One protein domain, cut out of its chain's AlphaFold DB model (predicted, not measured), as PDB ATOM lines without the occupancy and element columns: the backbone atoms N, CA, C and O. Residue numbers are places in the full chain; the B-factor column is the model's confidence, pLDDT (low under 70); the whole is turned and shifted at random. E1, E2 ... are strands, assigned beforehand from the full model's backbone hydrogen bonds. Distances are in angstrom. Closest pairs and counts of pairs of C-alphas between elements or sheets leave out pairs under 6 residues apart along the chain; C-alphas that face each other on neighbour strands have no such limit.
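Overview. This is residues 107 to 214 of the 218 residues of an uncharacterized protein of Nocardia stercoris (UniProt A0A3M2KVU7). With little regular structure, this is a small sandwich of two sheets partly face to face, E1 E2 E3 and E4 E5 E6 E7, closest where E1 meets E4; the loop within residues 129 to 164 reaches far out. The 108 printed residues, 35 in named elements, hold seven named strands, E1 to E7, and no named helix: all strand, each sheet an antiparallel meander, neighbours in chain order. It is elongated, 48 by 29 by 24 A, and only just compact, close to loose, with radius of gyration 15.2 A.

Arrangement. Start at E1, residues 107 to 111, a hairpin with E2, residues 115 to 120: N 109 and O 117 are 2.8 A apart. E2 and E3, residues 123 to 128, form another: N 118 to O 125, 2.9 A. Next find E4, residues 165 to 168; its closest C-alphas with E1, Glu 165 and Asp 107, are 5.7 A apart. Hairpins join E4 to E5, residues 174 to 178 (N 167 to O 176, 2.9 A), E5 to E6, residues 183 to 187 (N 177 to O 184, 2.8 A), and E6 to E7, residues 192 to 195 (N 185 to O 194, 2.8 A).

Along the chain. Find C-alpha 107 at (-29.179, 94.394, 16.239), where E1 begins; E2 runs 16.9 A, E3 16.6 A, and E7 ends at C-alpha 195, (-42.456, 82.802, 9.235).

Size, cuts and confidence. The printed part has no cut; the link E3 to E4 is long, 36 residues. Look for pLDDT under 70 in residues 128 to 156 and 204 to 214.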
ATOM      1  N   ASP A 107     -30.176  95.328  16.734       91.12
ATOM      2  CA  ASP A 107     -29.179  94.394  16.239       91.12
ATOM      3  C   ASP A 107     -28.580  94.824  14.901       91.12
ATOM      4  O   ASP A 107     -29.205  95.564  14.144       91.12
ATOM      5  N   VAL A 108     -27.368  94.349  14.614       90.50
ATOM      6  CA  VAL A 108     -26.659  94.609  13.362       90.50
ATOM      7  C   VAL A 108     -25.897  93.362  12.918       90.50
ATOM      8  O   VAL A 108     -25.119  92.770  13.675       90.50
ATOM      9  N   VAL A 109     -26.086  92.995  11.657       90.69
ATOM     10  CA  VAL A 109     -25.423  91.881  10.980       90.69
ATOM     11  C   VAL A 109     -24.640  92.367   9.774       90.69
ATOM     12  O   VAL A 109     -25.032  93.304   9.082       90.69
ATOM     13  N   TRP A 110     -23.524  91.699   9.514       88.56
ATOM     14  CA  TRP A 110     -22.674  91.965   8.366       88.56
ATOM     15  C   TRP A 110     -22.057  90.666   7.864       88.56
ATOM     16  O   TRP A 110     -21.703  89.799   8.665       88.56
ATOM     17  N   ASP A 111     -21.891  90.565   6.551       84.75
ATOM     18  CA  ASP A 111     -21.057  89.562   5.911       84.75
ATOM     19  C   ASP A 111     -20.040  90.206   4.968       84.75
ATOM     20  O   ASP A 111     -20.296  91.199   4.284       84.75
ATOM     21  N   ARG A 112     -18.881  89.557   4.881       78.88
ATOM     22  CA  ARG A 112     -17.765  89.904   3.994       78.88
ATOM     23  C   ARG A 112     -18.118  89.954   2.506       78.88
ATOM     24  O   ARG A 112     -17.330  90.494   1.731       78.88
ATOM     25  N   SER A 113     -19.242  89.378   2.085       73.50
ATOM     26  CA  SER A 113     -19.781  89.530   0.734       73.50
ATOM     27  C   SER A 113     -20.297  90.946   0.459       73.50
ATOM     28  O   SER A 113     -20.673  91.223  -0.675       73.50
ATOM     29  N   GLY A 114     -20.302  91.831   1.462       72.88
ATOM     30  CA  GLY A 114     -20.802  93.199   1.355       72.88
ATOM     31  C   GLY A 114     -22.298  93.296   1.637       72.88
ATOM     32  O   GLY A 114     -22.970  94.154   1.076       72.88
ATOM     33  N   VAL A 115     -22.840  92.392   2.456       80.62
ATOM     34  CA  VAL A 115     -24.235  92.459   2.903       80.62
ATOM     35  C   VAL A 115     -24.246  92.947   4.341       80.62
ATOM     36  O   VAL A 115     -23.600  92.354   5.202       80.62
ATOM     37  N   MET A 116     -24.984  94.017   4.605       86.06
ATOM     38  CA  MET A 116     -25.147  94.598   5.930       86.06
ATOM     39  C   MET A 116     -26.631  94.789   6.206       86.06
ATOM     40  O   MET A 116     -27.376  95.194   5.322       86.06
ATOM     41  N   GLY A 117     -27.074  94.505   7.422       87.94
ATOM     42  CA  GLY A 117     -28.433  94.810   7.844       87.94
ATOM     43  C   GLY A 117     -28.472  95.215   9.301       87.94
ATOM     44  O   GLY A 117     -27.692  94.710  10.109       87.94
ATOM     45  N   TRP A 118     -29.378  96.115   9.645       90.31
ATOM     46  CA  TRP A 118     -29.615  96.520  11.021       90.31
ATOM     47  C   TRP A 118     -31.106  96.569  11.327       90.31
ATOM     48  O   TRP A 118     -31.950  96.723  10.448       90.31
ATOM     49  N   LEU A 119     -31.420  96.378  12.601       88.31
ATOM     50  CA  LEU A 119     -32.763  96.387  13.151       88.31
ATOM     51  C   LEU A 119     -32.883  97.572  14.101       88.31
ATOM     52  O   LEU A 119     -32.175  97.618  15.107       88.31
ATOM     53  N   HIS A 120     -33.785  98.500  13.819       85.94
ATOM     54  CA  HIS A 120     -34.027  99.691  14.628       85.94
ATOM     55  C   HIS A 120     -35.530  99.878  14.831       85.94
ATOM     56  O   HIS A 120     -36.275  99.906  13.859       85.94
ATOM     57  N   ASP A 121     -35.992  99.954  16.081       82.69
ATOM     58  CA  ASP A 121     -37.416 100.120  16.421       82.69
ATOM     59  C   ASP A 121     -38.371  99.155  15.692       82.69
ATOM     60  O   ASP A 121     -39.465  99.516  15.261       82.69
ATOM     61  N   GLY A 122     -37.952  97.893  15.550       76.88
ATOM     62  CA  GLY A 122     -38.734  96.864  14.860       76.88
ATOM     63  C   GLY A 122     -38.670  96.936  13.334       76.88
ATOM     64  O   GLY A 122     -39.275  96.101  12.668       76.88
ATOM     65  N   VAL A 123     -37.921  97.890  12.779       81.94
ATOM     66  CA  VAL A 123     -37.693  98.057  11.345       81.94
ATOM     67  C   VAL A 123     -36.357  97.435  10.959       81.94
ATOM     68  O   VAL A 123     -35.314  97.819  11.484       81.94
ATOM     69  N   ILE A 124     -36.382  96.475  10.041       83.56
ATOM     70  CA  ILE A 124     -35.171  95.982   9.378       83.56
ATOM     71  C   ILE A 124     -34.831  96.941   8.245       83.56
ATOM     72  O   ILE A 124     -35.704  97.236   7.435       83.56
ATOM     73  N   GLU A 125     -33.573  97.360   8.177       83.56
ATOM     74  CA  GLU A 125     -32.961  98.049   7.044       83.56
ATOM     75  C   GLU A 125     -31.781  97.212   6.546       83.56
ATOM     76  O   GLU A 125     -30.995  96.677   7.332       83.56
ATOM     77  N   LEU A 126     -31.688  97.040   5.227       78.81
ATOM     78  CA  LEU A 126     -30.718  96.160   4.584       78.81
ATOM     79  C   LEU A 126     -29.982  96.898   3.466       78.81
ATOM     80  O   LEU A 126     -30.571  97.674   2.714       78.81
ATOM     81  N   LEU A 127     -28.699  96.587   3.327       74.56
ATOM     82  CA  LEU A 127     -27.856  96.972   2.215       74.56
ATOM     83  C   LEU A 127     -27.155  95.739   1.635       74.56
ATOM     84  O   LEU A 127     -26.560  94.937   2.355       74.56
ATOM     85  N   VAL A 128     -27.195  95.613   0.309       66.88
ATOM     86  CA  VAL A 128     -26.497  94.567  -0.446       66.88
ATOM     87  C   VAL A 128     -25.536  95.242  -1.425       66.88
ATOM     88  O   VAL A 128     -25.935  96.017  -2.288       66.88
ATOM     89  N   LEU A 129     -24.241  94.978  -1.313       61.94
ATOM     90  CA  LEU A 129     -23.251  95.432  -2.289       61.94
ATOM     91  C   LEU A 129     -23.001  94.312  -3.304       61.94
ATOM     92  O   LEU A 129     -22.942  93.139  -2.939       61.94
ATOM     93  N   SER A 130     -22.826  94.641  -4.588       48.34
ATOM     94  CA  SER A 130     -22.492  93.620  -5.599       48.34
ATOM     95  C   SER A 130     -20.999  93.246  -5.623       48.34
ATOM     96  O   SER A 130     -20.591  92.359  -6.377       48.34
ATOM     97  N   GLY A 131     -20.166  93.886  -4.791       49.91
ATOM     98  CA  GLY A 131     -18.734  93.618  -4.718       49.91
ATOM     99  C   GLY A 131     -18.064  94.161  -3.448       49.91
ATOM    100  O   GLY A 131     -18.621  95.021  -2.770       49.91
ATOM    101  N   PRO A 132     -16.857  93.664  -3.113       47.72
ATOM    102  CA  PRO A 132     -16.130  94.081  -1.917       47.72
ATOM    103  C   PRO A 132     -15.614  95.520  -2.044       47.72
ATOM    104  O   PRO A 132     -15.004  95.881  -3.057       47.72
ATOM    105  N   ARG A 133     -15.774  96.323  -0.985       52.56
ATOM    106  CA  ARG A 133     -15.149  97.651  -0.887       52.56
ATOM    107  C   ARG A 133     -13.624  97.526  -0.891       52.56
ATOM    108  O   ARG A 133     -13.059  96.641  -0.245       52.56
ATOM    109  N   ARG A 134     -12.929  98.405  -1.622       48.47
ATOM    110  CA  ARG A 134     -11.466  98.521  -1.532       48.47
ATOM    111  C   ARG A 134     -11.080  99.719  -0.673       48.47
ATOM    112  O   ARG A 134     -11.445 100.836  -0.979       48.47
ATOM    113  N   HIS A 135     -10.277  99.404   0.341       50.16
ATOM    114  CA  HIS A 135      -9.426 100.257   1.170       50.16
ATOM    115  C   HIS A 135     -10.049 101.525   1.778       50.16
ATOM    116  O   HIS A 135     -10.169 102.568   1.153       50.16
ATOM    117  N   VAL A 136     -10.323 101.432   3.077       52.66
ATOM    118  CA  VAL A 136     -10.553 102.563   3.977       52.66
ATOM    119  C   VAL A 136      -9.176 103.189   4.277       52.66
ATOM    120  O   VAL A 136      -8.314 102.501   4.829       52.66
ATOM    121  N   ASP A 137      -8.923 104.432   3.845       49.06
ATOM    122  CA  ASP A 137      -7.723 105.213   4.193       49.06
ATOM    123  C   ASP A 137      -7.913 105.950   5.535       49.06
ATOM    124  O   ASP A 137      -8.485 107.046   5.567       49.06
ATOM    125  N   PRO A 138      -7.358 105.431   6.648       45.22
ATOM    126  CA  PRO A 138      -7.541 105.998   7.984       45.22
ATOM    127  C   PRO A 138      -6.891 107.381   8.167       45.22
ATOM    128  O   PRO A 138      -7.039 107.987   9.226       45.22
ATOM    129  N   THR A 139      -6.124 107.874   7.187       44.59
ATOM    130  CA  THR A 139      -5.512 109.209   7.228       44.59
ATOM    131  C   THR A 139      -6.429 110.307   6.703       44.59
ATOM    132  O   THR A 139      -6.195 111.487   6.987       44.59
ATOM    133  N   LEU A 140      -7.491 109.941   5.983       45.50
ATOM    134  CA  LEU A 140      -8.538 110.877   5.614       45.50
ATOM    135  C   LEU A 140      -9.379 111.228   6.845       45.50
ATOM    136  O   LEU A 140      -9.610 110.370   7.695       45.50
ATOM    137  N   PRO A 141      -9.893 112.468   6.936       39.38
ATOM    138  CA  PRO A 141     -10.847 112.881   7.956       39.38
ATOM    139  C   PRO A 141     -11.952 111.873   8.272       39.38
ATOM    140  O   PRO A 141     -12.281 111.641   9.429       39.38
ATOM    141  N   GLN A 142     -12.487 111.285   7.206       44.69
ATOM    142  CA  GLN A 142     -13.561 110.301   7.202       44.69
ATOM    143  C   GLN A 142     -13.070 108.849   7.235       44.69
ATOM    144  O   GLN A 142     -13.876 107.929   7.236       44.69
ATOM    145  N   GLY A 143     -11.761 108.613   7.175       41.16
ATOM    146  CA  GLY A 143     -11.207 107.281   6.986       41.16
ATOM    147  C   GLY A 143     -11.440 106.684   5.589       41.16
ATOM    148  O   GLY A 143     -10.938 105.607   5.337       41.16
ATOM    149  N   ILE A 144     -12.199 107.298   4.672       48.03
ATOM    150  CA  ILE A 144     -12.709 106.598   3.475       48.03
ATOM    151  C   ILE A 144     -12.483 107.422   2.205       48.03
ATOM    152  O   ILE A 144     -12.853 108.597   2.141       48.03
ATOM    153  N   GLU A 145     -11.934 106.780   1.174       42.41
ATOM    154  CA  GLU A 145     -12.090 107.197  -0.219       42.41
ATOM    155  C   GLU A 145     -13.220 106.339  -0.805       42.41
ATOM    156  O   GLU A 145     -13.059 105.137  -1.008       42.41
ATOM    157  N   LEU A 146     -14.406 106.923  -1.004       45.41
ATOM    158  CA  LEU A 146     -15.479 106.252  -1.739       45.41
ATOM    159  C   LEU A 146     -15.063 106.248  -3.210       45.41
ATOM    160  O   LEU A 146     -15.305 107.211  -3.931       45.41
ATOM    161  N   THR A 147     -14.365 105.205  -3.654       44.19
ATOM    162  CA  THR A 147     -14.067 105.056  -5.079       44.19
ATOM    163  C   THR A 147     -15.378 104.790  -5.814       44.19
ATOM    164  O   THR A 147     -16.065 103.830  -5.487       44.19
ATOM    165  N   GLU A 148     -15.729 105.624  -6.791       43.78
ATOM    166  CA  GLU A 148     -17.019 105.634  -7.513       43.78
ATOM    167  C   GLU A 148     -17.334 104.357  -8.336       43.78
ATOM    168  O   GLU A 148     -18.347 104.305  -9.027       43.78
ATOM    169  N   ASP A 149     -16.513 103.306  -8.257       42.38
ATOM    170  CA  ASP A 149     -16.573 102.117  -9.121       42.38
ATOM    171  C   ASP A 149     -17.399 100.950  -8.533       42.38
ATOM    172  O   ASP A 149     -17.065  99.780  -8.739       42.38
ATOM    173  N   PHE A 150     -18.467 101.228  -7.777       48.94
ATOM    174  CA  PHE A 150     -19.332 100.172  -7.238       48.94
ATOM    175  C   PHE A 150     -20.617 100.019  -8.051       48.94
ATOM    176  O   PHE A 150     -21.409 100.952  -8.178       48.94
ATOM    177  N   ASP A 151     -20.881  98.793  -8.502       45.78
ATOM    178  CA  ASP A 151     -22.221  98.363  -8.895       45.78
ATOM    179  C   ASP A 151     -23.055  98.229  -7.602       45.78
ATOM    180  O   ASP A 151     -23.123  97.183  -6.958       45.78
ATOM    181  N   LEU A 152     -23.622  99.326  -7.114       45.88
ATOM    182  CA  LEU A 152     -24.466  99.302  -5.922       45.88
ATOM    183  C   LEU A 152     -25.760  98.529  -6.238       45.88
ATOM    184  O   LEU A 152     -26.539  98.957  -7.091       45.88
ATOM    185  N   LEU A 153     -26.018  97.415  -5.545       50.31
ATOM    186  CA  LEU A 153     -27.327  96.756  -5.565       50.31
ATOM    187  C   LEU A 153     -28.073  97.095  -4.274       50.31
ATOM    188  O   LEU A 153     -28.320  96.228  -3.443       50.31
ATOM    189  N   ARG A 154     -28.432  98.368  -4.087       53.06
ATOM    190  CA  ARG A 154     -29.173  98.797  -2.896       53.06
ATOM    191  C   ARG A 154     -30.568  98.163  -2.911       53.06
ATOM    192  O   ARG A 154     -31.500  98.692  -3.513       53.06
ATOM    193  N   LEU A 155     -30.691  97.001  -2.269       57.88
ATOM    194  CA  LEU A 155     -31.961  96.426  -1.857       57.88
ATOM    195  C   LEU A 155     -32.290  97.003  -0.483       57.88
ATOM    196  O   LEU A 155     -31.938  96.412   0.533       57.88
ATOM    197  N   GLU A 156     -32.964  98.149  -0.466       61.78
ATOM    198  CA  GLU A 156     -33.634  98.608   0.746       61.78
ATOM    199  C   GLU A 156     -34.847  97.710   0.978       61.78
ATOM    200  O   GLU A 156     -35.870  97.813   0.296       61.78
ATOM    201  N   LEU A 157     -34.694  96.778   1.910       70.25
ATOM    202  CA  LEU A 157     -35.804  96.059   2.505       70.25
ATOM    203  C   LEU A 157     -36.181  96.798   3.782       70.25
ATOM    204  O   LEU A 157     -35.352  96.873   4.683       70.25
ATOM    205  N   ARG A 158     -37.419  97.299   3.849       73.56
ATOM    206  CA  ARG A 158     -38.030  97.808   5.076       73.56
ATOM    207  C   ARG A 158     -39.133  96.862   5.533       73.56
ATOM    208  O   ARG A 158     -40.206  96.822   4.933       73.56
ATOM    209  N   ALA A 159     -38.873  96.094   6.585       75.44
ATOM    210  CA  ALA A 159     -39.858  95.198   7.191       75.44
ATOM    211  C   ALA A 159     -40.105  95.598   8.646       75.44
ATOM    212  O   ALA A 159     -39.145  95.854   9.366       75.44
ATOM    213  N   GLU A 160     -41.370  95.637   9.067       82.12
ATOM    214  CA  GLU A 160     -41.774  95.967  10.439       82.12
ATOM    215  C   GLU A 160     -42.158  94.706  11.217       82.12
ATOM    216  O   GLU A 160     -42.899  93.853  10.721       82.12
ATOM    217  N   GLY A 161     -41.684  94.600  12.454       84.50
ATOM    218  CA  GLY A 161     -41.943  93.469  13.336       84.50
ATOM    219  C   GLY A 161     -41.424  93.711  14.749       84.50
ATOM    220  O   GLY A 161     -41.028  94.814  15.112       84.50
ATOM    221  N   THR A 162     -41.442  92.673  15.583       90.25
ATOM    222  CA  THR A 162     -41.008  92.741  16.993       90.25
ATOM    223  C   THR A 162     -39.718  91.966  17.234       90.25
ATOM    224  O   THR A 162     -39.527  91.375  18.295       90.25
ATOM    225  N   TRP A 163     -38.853  91.913  16.225       91.12
ATOM    226  CA  TRP A 163     -37.604  91.168  16.298       91.12
ATOM    227  C   TRP A 163     -36.624  91.800  17.283       91.12
ATOM    228  O   TRP A 163     -36.713  92.979  17.633       91.12
ATOM    229  N   HIS A 164     -35.663  90.994  17.713       90.94
ATOM    230  CA  HIS A 164     -34.573  91.411  18.591       90.94
ATOM    231  C   HIS A 164     -33.206  90.898  18.133       90.94
ATOM    232  O   HIS A 164     -32.189  91.291  18.696       90.94
ATOM    233  N   GLU A 165     -33.171  90.010  17.141       92.12
ATOM    234  CA  GLU A 165     -31.936  89.427  16.629       92.12
ATOM    235  C   GLU A 165     -32.033  89.199  15.123       92.12
ATOM    236  O   GLU A 165     -33.072  88.771  14.617       92.12
ATOM    237  N   LEU A 166     -30.927  89.453  14.433       92.62
ATOM    238  CA  LEU A 166     -30.703  89.178  13.027       92.62
ATOM    239  C   LEU A 166     -29.565  88.160  12.868       92.62
ATOM    240  O   LEU A 166     -28.608  88.124  13.646       92.62
ATOM    241  N   GLU A 167     -29.639  87.343  11.822       93.25
ATOM    242  CA  GLU A 167     -28.569  86.427  11.420       93.25
ATOM    243  C   GLU A 167     -28.605  86.198   9.906       93.25
ATOM    244  O   GLU A 167     -29.667  85.931   9.344       93.25
ATOM    245  N   PHE A 168     -27.445  86.250   9.251       90.69
ATOM    246  CA  PHE A 168     -27.304  85.763   7.880       90.69
ATOM    247  C   PHE A 168     -26.936  84.281   7.859       90.69
ATOM    248  O   PHE A 168     -26.176  83.801   8.700       90.69
ATOM    249  N   ASP A 169     -27.418  83.561   6.849       90.38
ATOM    250  CA  ASP A 169     -26.855  82.255   6.529       90.38
ATOM    251  C   ASP A 169     -25.398  82.377   6.024       90.38
ATOM    252  O   ASP A 169     -24.947  83.462   5.654       90.38
ATOM    253  N   PRO A 170     -24.628  81.272   5.966       86.50
ATOM    254  CA  PRO A 170     -23.199  81.318   5.632       86.50
ATOM    255  C   PRO A 170     -22.840  81.852   4.235       86.50
ATOM    256  O   PRO A 170     -21.656  81.959   3.914       86.50
ATOM    257  N   VAL A 171     -23.835  82.081   3.375       84.19
ATOM    258  CA  VAL A 171     -23.672  82.630   2.021       84.19
ATOM    259  C   VAL A 171     -24.418  83.954   1.832       84.19
ATOM    260  O   VAL A 171     -24.499  84.436   0.705       84.19
ATOM    261  N   SER A 172     -24.972  84.516   2.911       85.56
ATOM    262  CA  SER A 172     -25.639  85.825   2.950       85.56
ATOM    263  C   SER A 172     -26.779  85.981   1.954       85.56
ATOM    264  O   SER A 172     -27.051  87.062   1.438       85.56
ATOM    265  N   ARG A 173     -27.465  84.872   1.691       86.56
ATOM    266  CA  ARG A 173     -28.673  84.827   0.874       86.56
ATOM    267  C   ARG A 173     -29.923  84.921   1.735       86.56
ATOM    268  O   ARG A 173     -30.930  85.461   1.285       86.56
ATOM    269  N   LEU A 174     -29.875  84.349   2.931       90.25
ATOM    270  CA  LEU A 174     -31.011  84.266   3.829       90.25
ATOM    271  C   LEU A 174     -30.750  85.139   5.050       90.25
ATOM    272  O   LEU A 174     -29.835  84.857   5.820       90.25
ATOM    273  N   LEU A 175     -31.579  86.160   5.244       92.00
ATOM    274  CA  LEU A 175     -31.653  86.882   6.510       92.00
ATOM    275  C   LEU A 175     -32.707  86.213   7.394       92.00
ATOM    276  O   LEU A 175     -33.836  85.988   6.964       92.00
ATOM    277  N   THR A 176     -32.344  85.902   8.630       95.19
ATOM    278  CA  THR A 176     -33.261  85.419   9.665       95.19
ATOM    279  C   THR A 176     -33.428  86.511  10.710       95.19
ATOM    280  O   THR A 176     -32.434  86.954  11.278       95.19
ATOM    281  N   ALA A 177     -34.664  86.916  10.986       93.00
ATOM    282  CA  ALA A 177     -35.010  87.828  12.068       93.00
ATOM    283  C   ALA A 177     -35.788  87.065  13.146       93.00
ATOM    284  O   ALA A 177     -36.742  86.355  12.835       93.00
ATOM    285  N   ARG A 178     -35.378  87.159  14.413       95.31
ATOM    286  CA  ARG A 178     -35.966  86.384  15.519       95.31
ATOM    287  C   ARG A 178     -36.644  87.272  16.540       95.31
ATOM    288  O   ARG A 178     -36.123  88.324  16.903       95.31
ATOM    289  N   ASP A 179     -37.780  86.801  17.032       93.38
ATOM    290  CA  ASP A 179     -38.491  87.350  18.182       93.38
ATOM    291  C   ASP A 179     -38.702  86.256  19.249       93.38
ATOM    292  O   ASP A 179     -38.110  85.175  19.186       93.38
ATOM    293  N   ALA A 180     -39.498  86.544  20.281       91.38
ATOM    294  CA  ALA A 180     -39.778  85.583  21.349       91.38
ATOM    295  C   ALA A 180     -40.676  84.407  20.909       91.38
ATOM    296  O   ALA A 180     -40.682  83.369  21.574       91.38
ATOM    297  N   ASP A 181     -41.428  84.574  19.821       92.19
ATOM    298  CA  ASP A 181     -42.462  83.654  19.354       92.19
ATOM    299  C   ASP A 181     -42.003  82.797  18.161       92.19
ATOM    300  O   ASP A 181     -42.608  81.758  17.897       92.19
ATOM    301  N   GLY A 182     -40.950  83.196  17.442       94.19
ATOM    302  CA  GLY A 182     -40.429  82.457  16.295       94.19
ATOM    303  C   GLY A 182     -39.374  83.211  15.487       94.19
ATOM    304  O   GLY A 182     -38.654  84.078  15.992       94.19
ATOM    305  N   ALA A 183     -39.262  82.837  14.214       95.44
ATOM    306  CA  ALA A 183     -38.329  83.446  13.278       95.44
ATOM    307  C   ALA A 183     -38.984  83.758  11.930       95.44
ATOM    308  O   ALA A 183     -39.659  82.915  11.337       95.44
ATOM    309  N   ASP A 184     -38.706  84.949  11.417       93.50
ATOM    310  CA  ASP A 184     -38.985  85.343  10.046       93.50
ATOM    311  C   ASP A 184     -37.730  85.158   9.190       93.50
ATOM    312  O   ASP A 184     -36.605  85.424   9.610       93.50
ATOM    313  N   TYR A 185     -37.928  84.657   7.980       93.50
ATOM    314  CA  TYR A 185     -36.875  84.306   7.041       93.50
ATOM    315  C   TYR A 185     -37.084  85.091   5.756       93.50
ATOM    316  O   TYR A 185     -38.171  85.042   5.190       93.50
ATOM    317  N   PHE A 186     -36.036  85.744   5.269       90.12
ATOM    318  CA  PHE A 186     -36.043  86.584   4.077       90.12
ATOM    319  C   PHE A 186     -35.003  86.048   3.080       90.12
ATOM    320  O   PHE A 186     -33.801  86.204   3.292       90.12
ATOM    321  N   ASP A 187     -35.447  85.381   2.007       89.25
ATOM    322  CA  ASP A 187     -34.585  84.990   0.880       89.25
ATOM    323  C   ASP A 187     -34.348  86.224   0.004       89.25
ATOM    324  O   ASP A 187     -35.202  86.601  -0.799       89.25
ATOM    325  N   LEU A 188     -33.185  86.848   0.174       83.00
ATOM    326  CA  LEU A 188     -32.816  88.106  -0.472       83.00
ATOM    327  C   LEU A 188     -32.658  87.959  -1.989       83.00
ATOM    328  O   LEU A 188     -32.916  88.898  -2.733       83.00
ATOM    329  N   ALA A 189     -32.255  86.774  -2.456       81.50
ATOM    330  CA  ALA A 189     -32.076  86.500  -3.880       81.50
ATOM    331  C   ALA A 189     -33.380  86.056  -4.550       81.50
ATOM    332  O   ALA A 189     -33.623  86.363  -5.715       81.50
ATOM    333  N   GLY A 190     -34.194  85.278  -3.831       81.25
ATOM    334  CA  GLY A 190     -35.497  84.821  -4.307       81.25
ATOM    335  C   GLY A 190     -36.602  85.870  -4.173       81.25
ATOM    336  O   GLY A 190     -37.616  85.746  -4.849       81.25
ATOM    337  N   GLU A 191     -36.408  86.878  -3.322       82.06
ATOM    338  CA  GLU A 191     -37.408  87.879  -2.936       82.06
ATOM    339  C   GLU A 191     -38.664  87.273  -2.283       82.06
ATOM    340  O   GLU A 191     -39.797  87.715  -2.506       82.06
ATOM    341  N   TYR A 192     -38.457  86.254  -1.449       87.94
ATOM    342  CA  TYR A 192     -39.512  85.589  -0.688       87.94
ATOM    343  C   TYR A 192     -39.279  85.719   0.809       87.94
ATOM    344  O   TYR A 192     -38.145  85.648   1.272       87.94
ATOM    345  N   TYR A 193     -40.356  85.813   1.578       90.56
ATOM    346  CA  TYR A 193     -40.305  85.715   3.027       90.56
ATOM    347  C   TYR A 193     -41.205  84.592   3.548       90.56
ATOM    348  O   TYR A 193     -42.129  84.147   2.863       90.56
ATOM    349  N   ARG A 194     -40.931  84.110   4.755       93.38
ATOM    350  CA  ARG A 194     -41.831  83.223   5.503       93.38
ATOM    351  C   ARG A 194     -41.616  83.394   6.996       93.38
ATOM    352  O   ARG A 194     -40.524  83.775   7.409       93.38
ATOM    353  N   ARG A 195     -42.598  82.968   7.785       93.25
ATOM    354  CA  ARG A 195     -42.456  82.802   9.235       93.25
ATOM    355  C   ARG A 195     -42.390  81.328   9.599       93.25
ATOM    356  O   ARG A 195     -43.263  80.563   9.189       93.25
ATOM    357  N   ASP A 196     -41.384  80.918  10.356       93.56
ATOM    358  CA  ASP A 196     -41.194  79.536  10.800       93.56
ATOM    359  C   ASP A 196     -41.307  78.528   9.633       93.56
ATOM    360  O   ASP A 196     -40.621  78.644   8.613       93.56
ATOM    361  N   GLU A 197     -42.180  77.531   9.767       92.50
ATOM    362  CA  GLU A 197     -42.411  76.484   8.768       92.50
ATOM    363  C   GLU A 197     -43.575  76.807   7.812       92.50
ATOM    364  O   GLU A 197     -44.091  75.913   7.137       92.50
ATOM    365  N   THR A 198     -44.014  78.070   7.740       92.88
ATOM    366  CA  THR A 198     -45.071  78.475   6.802       92.88
ATOM    367  C   THR A 198     -44.581  78.500   5.348       92.88
ATOM    368  O   THR A 198     -43.388  78.375   5.047       92.88
ATOM    369  N   GLU A 199     -45.533  78.597   4.417       93.75
ATOM    370  CA  GLU A 199     -45.247  78.692   2.987       93.75
ATOM    371  C   GLU A 199     -44.555  80.020   2.652       93.75
ATOM    372  O   GLU A 199     -44.880  81.062   3.220       93.75
ATOM    373  N   TRP A 200     -43.616  79.975   1.706       93.44
ATOM    374  CA  TRP A 200     -42.941  81.160   1.188       93.44
ATOM    375  C   TRP A 200     -43.910  82.084   0.456       93.44
ATOM    376  O   TRP A 200     -44.646  81.659  -0.434       93.44
ATOM    377  N   GLN A 201     -43.852  83.364   0.795       89.06
ATOM    378  CA  GLN A 201     -44.664  84.418   0.206       89.06
ATOM    379  C   GLN A 201     -43.763  85.448  -0.480       89.06
ATOM    380  O   GLN A 201     -42.675  85.730   0.020       89.06
ATOM    381  N   PRO A 202     -44.164  86.015  -1.629       87.00
ATOM    382  CA  PRO A 202     -43.410  87.102  -2.248       87.00
ATOM    383  C   PRO A 202     -43.296  88.308  -1.303       87.00
ATOM    384  O   PRO A 202     -44.273  88.670  -0.651       87.00
ATOM    385  N   MET A 203     -42.148  88.990  -1.286       78.56
ATOM    386  CA  MET A 203     -41.938  90.239  -0.530       78.56
ATOM    387  C   MET A 203     -42.604  91.463  -1.201       78.56
ATOM    388  O   MET A 203     -41.975  92.506  -1.366       78.56
ATOM    389  N   ALA A 204     -43.843  91.328  -1.680       63.53
ATOM    390  CA  ALA A 204     -44.545  92.383  -2.418       63.53
ATOM    391  C   ALA A 204     -45.106  93.497  -1.512       63.53
ATOM    392  O   ALA A 204     -45.333  94.603  -1.996       63.53
ATOM    393  N   ASP A 205     -45.289  93.211  -0.218       53.62
ATOM    394  CA  ASP A 205     -45.812  94.144   0.795       53.62
ATOM    395  C   ASP A 205     -44.703  94.863   1.596       53.62
ATOM    396  O   ASP A 205     -44.986  95.608   2.528       53.62
ATOM    397  N   VAL A 206     -43.437  94.636   1.239       55.75
ATOM    398  CA  VAL A 206     -42.263  95.313   1.813       55.75
ATOM    399  C   VAL A 206     -41.994  96.562   0.977       55.75
ATOM    400  O   VAL A 206     -41.843  96.455  -0.244       55.75
ATOM    401  N   GLU A 207     -41.941  97.745   1.600       51.84
ATOM    402  CA  GLU A 207     -41.576  98.972   0.882       51.84
ATOM    403  C   GLU A 207     -40.159  98.827   0.317       51.84
ATOM    404  O   GLU A 207     -39.206  98.550   1.044       51.84
ATOM    405  N   ARG A 208     -40.046  98.982  -1.006       54.22
ATOM    406  CA  ARG A 208     -38.781  98.942  -1.741       54.22
ATOM    407  C   ARG A 208     -38.469 100.337  -2.263       54.22
ATOM    408  O   ARG A 208     -39.124 100.801  -3.200       54.22
ATOM    409  N   SER A 209     -37.436 100.974  -1.735       46.31
ATOM    410  CA  SER A 209     -36.815 102.141  -2.368       46.31
ATOM    411  C   SER A 209     -35.676 101.633  -3.254       46.31
ATOM    412  O   SER A 209     -34.679 101.098  -2.782       46.31
ATOM    413  N   GLY A 210     -35.871 101.668  -4.573       39.31
ATOM    414  CA  GLY A 210     -34.956 101.031  -5.519       39.31
ATOM    415  C   GLY A 210     -33.891 101.970  -6.078       39.31
ATOM    416  O   GLY A 210     -34.229 103.020  -6.623       39.31
ATOM    417  N   TRP A 211     -32.644 101.495  -6.116       30.03
ATOM    418  CA  TRP A 211     -31.739 101.722  -7.247       30.03
ATOM    419  C   TRP A 211     -31.143 100.369  -7.659       30.03
ATOM    420  O   TRP A 211     -30.346  99.787  -6.931       30.03
ATOM    421  N   TYR A 212     -31.556  99.849  -8.820       35.31
ATOM    422  CA  TYR A 212     -30.998  98.630  -9.408       35.31
ATOM    423  C   TYR A 212     -30.031  99.001 -10.534       35.31
ATOM    424  O   TYR A 212     -30.430  99.683 -11.481       35.31
ATOM    425  N   PHE A 213     -28.824  98.438 -10.513       28.48
ATOM    426  CA  PHE A 213     -28.065  98.159 -11.730       28.48
ATOM    427  C   PHE A 213     -27.865  96.645 -11.819       28.48
ATOM    428  O   PHE A 213     -27.197  96.034 -10.992       28.48
ATOM    429  N   ALA A 214     -28.524  96.022 -12.796       27.00
ATOM    430  CA  ALA A 214     -28.370  94.607 -13.099       27.00
ATOM    431  C   ALA A 214     -27.310  94.439 -14.187       27.00
ATOM    432  O   ALA A 214     -27.452  95.062 -15.239       27.00
TER     433      ALA A 214